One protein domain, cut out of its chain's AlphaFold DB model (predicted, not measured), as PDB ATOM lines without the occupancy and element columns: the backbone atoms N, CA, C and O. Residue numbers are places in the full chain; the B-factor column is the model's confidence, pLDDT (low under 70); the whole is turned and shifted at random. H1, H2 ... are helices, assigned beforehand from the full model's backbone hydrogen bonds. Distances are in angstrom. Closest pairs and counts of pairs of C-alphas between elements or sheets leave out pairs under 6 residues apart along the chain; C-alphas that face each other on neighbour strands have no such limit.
ATOM      1  N   VAL A  90     159.798 136.575 181.801       57.91
ATOM      2  CA  VAL A  90     159.601 137.386 180.603       57.91
ATOM      3  C   VAL A  90     158.186 137.944 180.696       57.91
ATOM      4  O   VAL A  90     157.232 137.180 180.852       57.91
ATOM      5  N   THR A  91     158.052 139.268 180.709       56.47
ATOM      6  CA  THR A  91     156.732 139.901 180.654       56.47
ATOM      7  C   THR A  91     156.143 139.768 179.256       56.47
ATOM      8  O   THR A  91     156.864 139.521 178.294       56.47
ATOM      9  N   GLU A  92     154.835 139.972 179.116       52.28
ATOM     10  CA  GLU A  92     154.175 140.029 177.801       52.28
ATOM     11  C   GLU A  92     154.758 141.122 176.876       52.28
ATOM     12  O   GLU A  92     154.632 141.023 175.662       52.28
ATOM     13  N   ASN A  93     155.460 142.119 177.430       50.28
ATOM     14  CA  ASN A  93     156.204 143.135 176.675       50.28
ATOM     15  C   ASN A  93     157.682 142.751 176.434       50.28
ATOM     16  O   ASN A  93     158.514 143.620 176.193       50.28
ATOM     17  N   ASN A  94     158.038 141.472 176.571       50.81
ATOM     18  CA  ASN A  94     159.390 140.931 176.388       50.81
ATOM     19  C   ASN A  94     160.483 141.557 177.277       50.81
ATOM     20  O   ASN A  94     161.679 141.420 177.009       50.81
ATOM     21  N   PHE A  95     160.105 142.187 178.394       54.38
ATOM     22  CA  PHE A  95     161.070 142.597 179.409       54.38
ATOM     23  C   PHE A  95     161.412 141.405 180.297       54.38
ATOM     24  O   PHE A  95     160.538 140.792 180.911       54.38
ATOM     25  N   ALA A  96     162.701 141.091 180.410       58.53
ATOM     26  CA  ALA A  96     163.168 140.149 181.415       58.53
ATOM     27  C   ALA A  96     163.247 140.869 182.763       58.53
ATOM     28  O   ALA A  96     164.139 141.684 183.000       58.53
ATOM     29  N   LEU A  97     162.310 140.561 183.656       56.53
ATOM     30  CA  LEU A  97     162.334 141.069 185.018       56.53
ATOM     31  C   LEU A  97     162.907 140.008 185.951       56.53
ATOM     32  O   LEU A  97     162.539 138.830 185.917       56.53
ATOM     33  N   THR A  98     163.822 140.445 186.811       60.34
ATOM     34  CA  THR A  98     164.409 139.607 187.854       60.34
ATOM     35  C   THR A  98     164.272 140.312 189.191       60.34
ATOM     36  O   THR A  98     164.462 141.523 189.297       60.34
ATOM     37  N   ALA A  99     163.910 139.557 190.224       62.34
ATOM     38  CA  ALA A  99     163.903 140.091 191.573       62.34
ATOM     39  C   ALA A  99     165.363 140.295 192.011       62.34
ATOM     40  O   ALA A  99     166.106 139.325 192.163       62.34
ATOM     41  N   GLY A 100     165.778 141.552 192.205       48.19
ATOM     42  CA  GLY A 100     167.143 141.891 192.637       48.19
ATOM     43  C   GLY A 100     167.505 141.334 194.021       48.19
ATOM     44  O   GLY A 100     168.678 141.159 194.339       48.19
ATOM     45  N   HIS A 101     166.495 140.985 194.821       53.03
ATOM     46  CA  HIS A 101     166.638 140.327 196.114       53.03
ATOM     47  C   HIS A 101     165.633 139.181 196.231       53.03
ATOM     48  O   HIS A 101     164.552 139.241 195.644       53.03
ATOM     49  N   ALA A 102     165.934 138.179 197.063       56.50
ATOM     50  CA  ALA A 102     165.012 137.092 197.419       56.50
ATOM     51  C   ALA A 102     163.835 137.562 198.306       56.50
ATOM     52  O   ALA A 102     163.307 136.802 199.116       56.50
ATOM     53  N   ASN A 103     163.436 138.830 198.178       66.75
ATOM     54  CA  ASN A 103     162.271 139.364 198.847       66.75
ATOM     55  C   ASN A 103     161.015 138.825 198.149       66.75
ATOM     56  O   ASN A 103     160.846 138.956 196.934       66.75
ATOM     57  N   LYS A 104     160.128 138.239 198.951       70.25
ATOM     58  CA  LYS A 104     158.813 137.759 198.535       70.25
ATOM     59  C   LYS A 104     157.989 138.861 197.856       70.25
ATOM     60  O   LYS A 104     157.286 138.556 196.898       70.25
ATOM     61  N   ASP A 105     158.155 140.123 198.255       73.00
ATOM     62  CA  ASP A 105     157.468 141.269 197.643       73.00
ATOM     63  C   ASP A 105     158.007 141.582 196.241       73.00
ATOM     64  O   ASP A 105     157.245 141.813 195.303       73.00
ATOM     65  N   ALA A 106     159.330 141.508 196.062       74.00
ATOM     66  CA  ALA A 106     159.964 141.734 194.765       74.00
ATOM     67  C   ALA A 106     159.528 140.678 193.736       74.00
ATOM     68  O   ALA A 106     159.317 140.994 192.567       74.00
ATOM     69  N   GLN A 107     159.326 139.432 194.173       77.75
ATOM     70  CA  GLN A 107     158.771 138.381 193.317       77.75
ATOM     71  C   GLN A 107     157.320 138.668 192.910       77.75
ATOM     72  O   GLN A 107     156.952 138.404 191.766       77.75
ATOM     73  N   LEU A 108     156.502 139.240 193.799       87.31
ATOM     74  CA  LEU A 108     155.132 139.629 193.455       87.31
ATOM     75  C   LEU A 108     155.097 140.734 192.400       87.31
ATOM     76  O   LEU A 108     154.283 140.651 191.487       87.31
ATOM     77  N   CYS A 109     155.999 141.714 192.473       86.00
ATOM     78  CA  CYS A 109     156.131 142.770 191.465       86.00
ATOM     79  C   CYS A 109     156.440 142.209 190.073       86.00
ATOM     80  O   CYS A 109     155.805 142.583 189.089       86.00
ATOM     81  N   VAL A 110     157.376 141.260 190.004       81.25
ATOM     82  CA  VAL A 110     157.751 140.580 188.756       81.25
ATOM     83  C   VAL A 110     156.576 139.777 188.188       81.25
ATOM     84  O   VAL A 110     156.297 139.858 186.996       81.25
ATOM     85  N   ILE A 111     155.854 139.036 189.033       82.81
ATOM     86  CA  ILE A 111     154.672 138.263 188.616       82.81
ATOM     87  C   ILE A 111     153.525 139.192 188.186       82.81
ATOM     88  O   ILE A 111     152.812 138.890 187.236       82.81
ATOM     89  N   ALA A 112     153.339 140.328 188.858       88.06
ATOM     90  CA  ALA A 112     152.307 141.294 188.499       88.06
ATOM     91  C   ALA A 112     152.579 141.930 187.130       88.06
ATOM     92  O   ALA A 112     151.673 142.008 186.303       88.06
ATOM     93  N   ALA A 113     153.829 142.310 186.860       83.56
ATOM     94  CA  ALA A 113     154.229 142.851 185.562       83.56
ATOM     95  C   ALA A 113     154.207 141.802 184.440       83.56
ATOM     96  O   ALA A 113     154.139 142.164 183.269       83.56
ATOM     97  N   SER A 114     154.220 140.505 184.764       78.56
ATOM     98  CA  SER A 114     154.147 139.457 183.746       78.56
ATOM     99  C   SER A 114     152.759 139.252 183.149       78.56
ATOM    100  O   SER A 114     152.650 138.513 182.180       78.56
ATOM    101  N   GLY A 115     151.705 139.820 183.744       78.31
ATOM    102  CA  GLY A 115     150.322 139.597 183.309       78.31
ATOM    103  C   GLY A 115     149.714 138.255 183.743       78.31
ATOM    104  O   GLY A 115     148.519 138.032 183.546       78.31
ATOM    105  N   ASP A 116     150.468 137.378 184.420       80.88
ATOM    106  CA  ASP A 116     149.952 136.092 184.913       80.88
ATOM    107  C   ASP A 116     149.167 136.290 186.220       80.88
ATOM    108  O   ASP A 116     149.627 136.020 187.337       80.88
ATOM    109  N   LEU A 117     147.930 136.770 186.079       86.94
ATOM    110  CA  LEU A 117     147.035 137.037 187.203       86.94
ATOM    111  C   LEU A 117     146.731 135.777 188.030       86.94
ATOM    112  O   LEU A 117     146.490 135.871 189.237       86.94
ATOM    113  N   ALA A 118     146.739 134.589 187.419       85.44
ATOM    114  CA  ALA A 118     146.514 133.335 188.132       85.44
ATOM    115  C   ALA A 118     147.685 133.020 189.073       85.44
ATOM    116  O   ALA A 118     147.478 132.689 190.248       85.44
ATOM    117  N   LYS A 119     148.922 133.176 188.595       84.69
ATOM    118  CA  LYS A 119     150.132 133.063 189.411       84.69
ATOM    119  C   LYS A 119     150.206 134.164 190.460       84.69
ATOM    120  O   LYS A 119     150.497 133.837 191.609       84.69
ATOM    121  N   LEU A 120     149.839 135.404 190.128       89.00
ATOM    122  CA  LEU A 120     149.774 136.502 191.096       89.00
ATOM    123  C   LEU A 120     148.822 136.163 192.245       89.00
ATOM    124  O   LEU A 120     149.218 136.224 193.407       89.00
ATOM    125  N   LYS A 121     147.595 135.716 191.937       91.88
ATOM    126  CA  LYS A 121     146.594 135.298 192.935       91.88
ATOM    127  C   LYS A 121     147.108 134.193 193.856       91.88
ATOM    128  O   LYS A 121     146.834 134.233 195.053       91.88
ATOM    129  N   ARG A 122     147.826 133.201 193.320       90.00
ATOM    130  CA  ARG A 122     148.436 132.132 194.130       90.00
ATOM    131  C   ARG A 122     149.545 132.678 195.030       90.00
ATOM    132  O   ARG A 122     149.558 132.374 196.218       90.00
ATOM    133  N   ALA A 123     150.423 133.514 194.482       86.88
ATOM    134  CA  ALA A 123     151.581 134.041 195.191       86.88
ATOM    135  C   ALA A 123     151.195 135.002 196.330       86.88
ATOM    136  O   ALA A 123     151.717 134.860 197.432       86.88
ATOM    137  N   VAL A 124     150.239 135.916 196.118       92.31
ATOM    138  CA  VAL A 124     149.768 136.820 197.190       92.31
ATOM    139  C   VAL A 124     149.060 136.053 198.308       92.31
ATOM    140  O   VAL A 124     149.280 136.338 199.484       92.31
ATOM    141  N   ARG A 125     148.274 135.018 197.969       92.00
ATOM    142  CA  ARG A 125     147.595 134.165 198.961       92.00
ATOM    143  C   ARG A 125     148.578 133.373 199.810       92.00
ATOM    144  O   ARG A 125     148.376 133.271 201.015       92.00
ATOM    145  N   ALA A 126     149.655 132.867 199.209       89.19
ATOM    146  CA  ALA A 126     150.727 132.187 199.936       89.19
ATOM    147  C   ALA A 126     151.442 133.104 200.949       89.19
ATOM    148  O   ALA A 126     152.121 132.618 201.849       89.19
ATOM    149  N   GLN A 127     151.277 134.423 200.817       87.44
ATOM    150  CA  GLN A 127     151.790 135.434 201.744       87.44
ATOM    151  C   GLN A 127     150.706 135.981 202.693       87.44
ATOM    152  O   GLN A 127     150.944 136.950 203.405       87.44
ATOM    153  N   GLY A 128     149.507 135.384 202.714       91.31
ATOM    154  CA  GLY A 128     148.394 135.847 203.549       91.31
ATOM    155  C   GLY A 128     147.759 137.157 203.071       91.31
ATOM    156  O   GLY A 128     147.111 137.850 203.852       91.31
ATOM    157  N   MET A 129     147.937 137.516 201.795       91.19
ATOM    158  CA  MET A 129     147.482 138.783 201.218       91.19
ATOM    159  C   MET A 129     146.454 138.572 200.100       91.19
ATOM    160  O   MET A 129     146.398 137.524 199.453       91.19
ATOM    161  N   SER A 130     145.657 139.603 199.821       94.50
ATOM    162  CA  SER A 130     144.808 139.665 198.626       94.50
ATOM    163  C   SER A 130     145.487 140.469 197.516       94.50
ATOM    164  O   SER A 130     146.329 141.325 197.789       94.50
ATOM    165  N   VAL A 131     145.081 140.245 196.259       94.19
ATOM    166  CA  VAL A 131     145.561 141.049 195.113       94.19
ATOM    167  C   VAL A 131     145.243 142.531 195.324       94.19
ATOM    168  O   VAL A 131     146.094 143.368 195.062       94.19
ATOM    169  N   LYS A 132     144.066 142.847 195.884       95.06
ATOM    170  CA  LYS A 132     143.672 144.213 196.254       95.06
ATOM    171  C   LYS A 132     144.631 144.838 197.263       95.06
ATOM    172  O   LYS A 132     145.135 145.929 197.033       95.06
ATOM    173  N   ARG A 133     144.940 144.129 198.356       93.62
ATOM    174  CA  ARG A 133     145.871 144.634 199.375       93.62
ATOM    175  C   ARG A 133     147.273 144.847 198.797       93.62
ATOM    176  O   ARG A 133     147.901 145.855 199.093       93.62
ATOM    177  N   PHE A 134     147.738 143.919 197.964       93.94
ATOM    178  CA  PHE A 134     149.011 144.055 197.265       93.94
ATOM    179  C   PHE A 134     149.014 145.287 196.343       93.94
ATOM    180  O   PHE A 134     149.858 146.160 196.502       93.94
ATOM    181  N   ALA A 135     148.028 145.411 195.452       93.44
ATOM    182  CA  ALA A 135     147.952 146.499 194.478       93.44
ATOM    183  C   ALA A 135     147.829 147.894 195.120       93.44
ATOM    184  O   ALA A 135     148.412 148.845 194.608       93.44
ATOM    185  N   GLN A 136     147.098 148.012 196.234       92.75
ATOM    186  CA  GLN A 136     146.837 149.295 196.901       92.75
ATOM    187  C   GLN A 136     147.944 149.735 197.869       92.75
ATOM    188  O   GLN A 136     148.160 150.933 198.032       92.75
ATOM    189  N   PHE A 137     148.618 148.795 198.544       90.50
ATOM    190  CA  PHE A 137     149.491 149.122 199.682       90.50
ATOM    191  C   PHE A 137     150.941 148.663 199.526       90.50
ATOM    192  O   PHE A 137     151.767 148.978 200.378       90.50
ATOM    193  N   SER A 138     151.264 147.897 198.482       91.12
ATOM    194  CA  SER A 138     152.648 147.491 198.220       91.12
ATOM    195  C   SER A 138     153.339 148.470 197.280       91.12
ATOM    196  O   SER A 138     152.701 149.253 196.575       91.12
ATOM    197  N   SER A 139     154.665 148.411 197.265       88.25
ATOM    198  CA  SER A 139     155.482 149.179 196.332       88.25
ATOM    199  C   SER A 139     156.461 148.267 195.607       88.25
ATOM    200  O   SER A 139     156.946 147.277 196.156       88.25
ATOM    201  N   CYS A 140     156.743 148.614 194.359       82.94
ATOM    202  CA  CYS A 140     157.683 147.926 193.490       82.94
ATOM    203  C   CYS A 140     158.704 148.957 193.025       82.94
ATOM    204  O   CYS A 140     158.330 149.903 192.345       82.94
ATOM    205  N   ASN A 141     159.977 148.820 193.408       78.88
ATOM    206  CA  ASN A 141     161.018 149.824 193.130       78.88
ATOM    207  C   ASN A 141     160.620 151.253 193.552       78.88
ATOM    208  O   ASN A 141     160.790 152.196 192.788       78.88
ATOM    209  N   GLN A 142     160.096 151.405 194.776       81.19
ATOM    210  CA  GLN A 142     159.712 152.701 195.369       81.19
ATOM    211  C   GLN A 142     158.556 153.433 194.660       81.19
ATOM    212  O   GLN A 142     158.257 154.571 195.004       81.19
ATOM    213  N   GLN A 143     157.865 152.780 193.726       81.44
ATOM    214  CA  GLN A 143     156.634 153.281 193.115       81.44
ATOM    215  C   GLN A 143     155.457 152.349 193.406       81.44
ATOM    216  O   GLN A 143     155.643 151.227 193.891       81.44
ATOM    217  N   SER A 144     154.235 152.815 193.135       91.50
ATOM    218  CA  SER A 144     153.041 151.989 193.306       91.50
ATOM    219  C   SER A 144     153.118 150.742 192.418       91.50
ATOM    220  O   SER A 144     153.736 150.758 191.350       91.50
ATOM    221  N   VAL A 145     152.477 149.645 192.837       91.25
ATOM    222  CA  VAL A 145     152.408 148.431 192.001       91.25
ATOM    223  C   VAL A 145     151.788 148.751 190.637       91.25
ATOM    224  O   VAL A 145     152.234 148.227 189.621       91.25
ATOM    225  N   ASN A 146     150.793 149.640 190.597       91.19
ATOM    226  CA  ASN A 146     150.130 150.030 189.357       91.19
ATOM    227  C   ASN A 146     151.074 150.754 188.392       91.19
ATOM    228  O   ASN A 146     151.146 150.389 187.222       91.19
ATOM    229  N   ASP A 147     151.831 151.739 188.881       85.88
ATOM    230  CA  ASP A 147     152.785 152.481 188.048       85.88
ATOM    231  C   ASP A 147     153.902 151.562 187.553       85.88
ATOM    232  O   ASP A 147     154.252 151.585 186.374       85.88
ATOM    233  N   PHE A 148     154.375 150.657 188.414       85.06
ATOM    234  CA  PHE A 148     155.349 149.639 188.036       85.06
ATOM    235  C   PHE A 148     154.838 148.719 186.922       85.06
ATOM    236  O   PHE A 148     155.544 148.491 185.941       85.06
ATOM    237  N   VAL A 149     153.615 148.194 187.036       85.88
ATOM    238  CA  VAL A 149     153.042 147.313 186.009       85.88
ATOM    239  C   VAL A 149     152.749 148.075 184.719       85.88
ATOM    240  O   VAL A 149     152.987 147.530 183.651       85.88
ATOM    241  N   ARG A 150     152.319 149.340 184.783       81.81
ATOM    242  CA  ARG A 150     152.167 150.185 183.585       81.81
ATOM    243  C   ARG A 150     153.494 150.450 182.877       81.81
ATOM    244  O   ARG A 150     153.513 150.573 181.659       81.81
ATOM    245  N   GLN A 151     154.578 150.581 183.636       77.38
ATOM    246  CA  GLN A 151     155.895 150.900 183.095       77.38
ATOM    247  C   GLN A 151     156.627 149.671 182.540       77.38
ATOM    248  O   GLN A 151     157.352 149.793 181.556       77.38
ATOM    249  N   TYR A 152     156.470 148.504 183.173       78.94
ATOM    250  CA  TYR A 152     157.282 147.313 182.882       78.94
ATOM    251  C   TYR A 152     156.478 146.074 182.455       78.94
ATOM    252  O   TYR A 152     157.060 145.101 181.968       78.94
ATOM    253  N   GLY A 153     155.160 146.082 182.649       72.56
ATOM    254  CA  GLY A 153     154.233 145.037 182.217       72.56
ATOM    255  C   GLY A 153     153.360 145.479 181.044       72.56
ATOM    256  O   GLY A 153     153.469 146.607 180.570       72.56
ATOM    257  N   SER A 154     152.501 144.581 180.560       72.50
ATOM    258  CA  SER A 154     151.604 144.864 179.432       72.50
ATOM    259  C   SER A 154     150.432 145.768 179.806       72.50
ATOM    260  O   SER A 154     150.032 145.878 180.970       72.50
ATOM    261  N   GLU A 155     149.813 146.373 178.791       75.25
ATOM    262  CA  GLU A 155     148.556 147.112 178.951       75.25
ATOM    263  C   GLU A 155     147.449 146.217 179.534       75.25
ATOM    264  O   GLU A 155     146.676 146.639 180.398       75.25
ATOM    265  N   GLN A 156     147.432 144.939 179.144       76.88
ATOM    266  CA  GLN A 156     146.532 143.937 179.704       76.88
ATOM    267  C   GLN A 156     146.816 143.676 181.190       76.88
ATOM    268  O   GLN A 156     145.873 143.652 181.986       76.88
ATOM    269  N   ALA A 157     148.083 143.517 181.587       80.00
ATOM    270  CA  ALA A 157     148.470 143.353 182.986       80.00
ATOM    271  C   ALA A 157     148.037 144.561 183.832       80.00
ATOM    272  O   ALA A 157     147.438 144.390 184.898       80.00
ATOM    273  N   ALA A 158     148.255 145.778 183.326       84.19
ATOM    274  CA  ALA A 158     147.836 147.015 183.979       84.19
ATOM    275  C   ALA A 158     146.306 147.101 184.122       84.19
ATOM    276  O   ALA A 158     145.798 147.315 185.223       84.19
ATOM    277  N   SER A 159     145.559 146.841 183.044       85.12
ATOM    278  CA  SER A 159     144.089 146.840 183.046       85.12
ATOM    279  C   SER A 159     143.508 145.804 184.013       85.12
ATOM    280  O   SER A 159     142.536 146.061 184.727       85.12
ATOM    281  N   GLN A 160     144.106 144.613 184.074       87.31
ATOM    282  CA  GLN A 160     143.683 143.572 185.005       87.31
ATOM    283  C   GLN A 160     143.964 143.949 186.458       87.31
ATOM    284  O   GLN A 160     143.117 143.685 187.314       87.31
ATOM    285  N   LEU A 161     145.120 144.556 186.743       88.62
ATOM    286  CA  LEU A 161     145.490 144.978 188.090       88.62
ATOM    287  C   LEU A 161     144.623 146.148 188.576       88.62
ATOM    288  O   LEU A 161     144.211 146.159 189.735       88.62
ATOM    289  N   GLN A 162     144.264 147.070 187.680       89.50
ATOM    290  CA  GLN A 162     143.425 148.232 187.978       89.50
ATOM    291  C   GLN A 162     142.035 147.857 188.512       89.50
ATOM    292  O   GLN A 162     141.454 148.605 189.288       89.50
ATOM    293  N   LYS A 163     141.526 146.659 188.194       91.62
ATOM    294  CA  LYS A 163     140.261 146.124 188.744       91.62
ATOM    295  C   LYS A 163     140.305 145.861 190.256       91.62
ATOM    296  O   LYS A 163     139.273 145.546 190.846       91.62
ATOM    297  N   TYR A 164     141.487 145.908 190.868       88.00
ATOM    298  CA  TYR A 164     141.709 145.625 192.285       88.00
ATOM    299  C   TYR A 164     142.124 146.861 193.092       88.00
ATOM    300  O   TYR A 164     142.435 146.709 194.275       88.00
TER     301      TYR A 164
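Overview. This is residues 90 to 164 of the 165 residues of an uncharacterized protein of Thalassomonas actiniarum (UniProt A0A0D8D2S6). Two helical hairpins, H1 with H2 and H4 with H5, pack on each other at a steep angle through H1, and the short helix H3 crosses between H2 and H4. The leading stretch, residues 90 to 103, has no named element and loops round the outside. The printed part has 75 residues with five named helices, H1 to H5 in chain order, and no named strand; its class is all helix. It is compact, with a radius of gyration of the C-alphas of 10.7 A, and rounded, spanning 30 by 28 by 22 A.

Along the chain. H1, residues 104 to 113, begins at C-alpha 104 (158.813, 137.759, 198.535) and is 14.7 A long. H2, residues 117 to 126, is 14.1 A long. H3 is residues 131 to 137, and H4 residues 145 to 152. H5, residues 155 to 162, ends at C-alpha 162 (143.425, 148.232, 187.978).

Arrangement. H1 and H4 are the hubs, touching three helices each. H1 and H2 form a hairpin at a shallow tilt of 13 degrees, their closest C-alphas, Ile 111 and Leu 120, 5.8 A apart. H1 touches H4 at a steep tilt of 56 degrees, closest at the C-alphas of Ala 113 and Val 149, 4.6 A. H4 and H5 form a hairpin at 4 degrees, a shallow tilt, closest at the C-alphas of Arg 150 and Ala 158, 5.4 A. H3 touches H4 about perpendicular, at 82 degrees, closest at the C-alphas of Ala 135 and Val 145, 5.5 A. H2 and H4 are apart. In H1, H2, H3, H4 and H5 every O i to N i+4 pair is within hydrogen-bond range.

Size, cuts and confidence. The C-alphas of Asn 94 and Gly 128, the two farthest apart, are 29.7 A apart. The printed part has no cut, and no link between helices is long. The model's pLDDT is under 70 in residues 90 to 103.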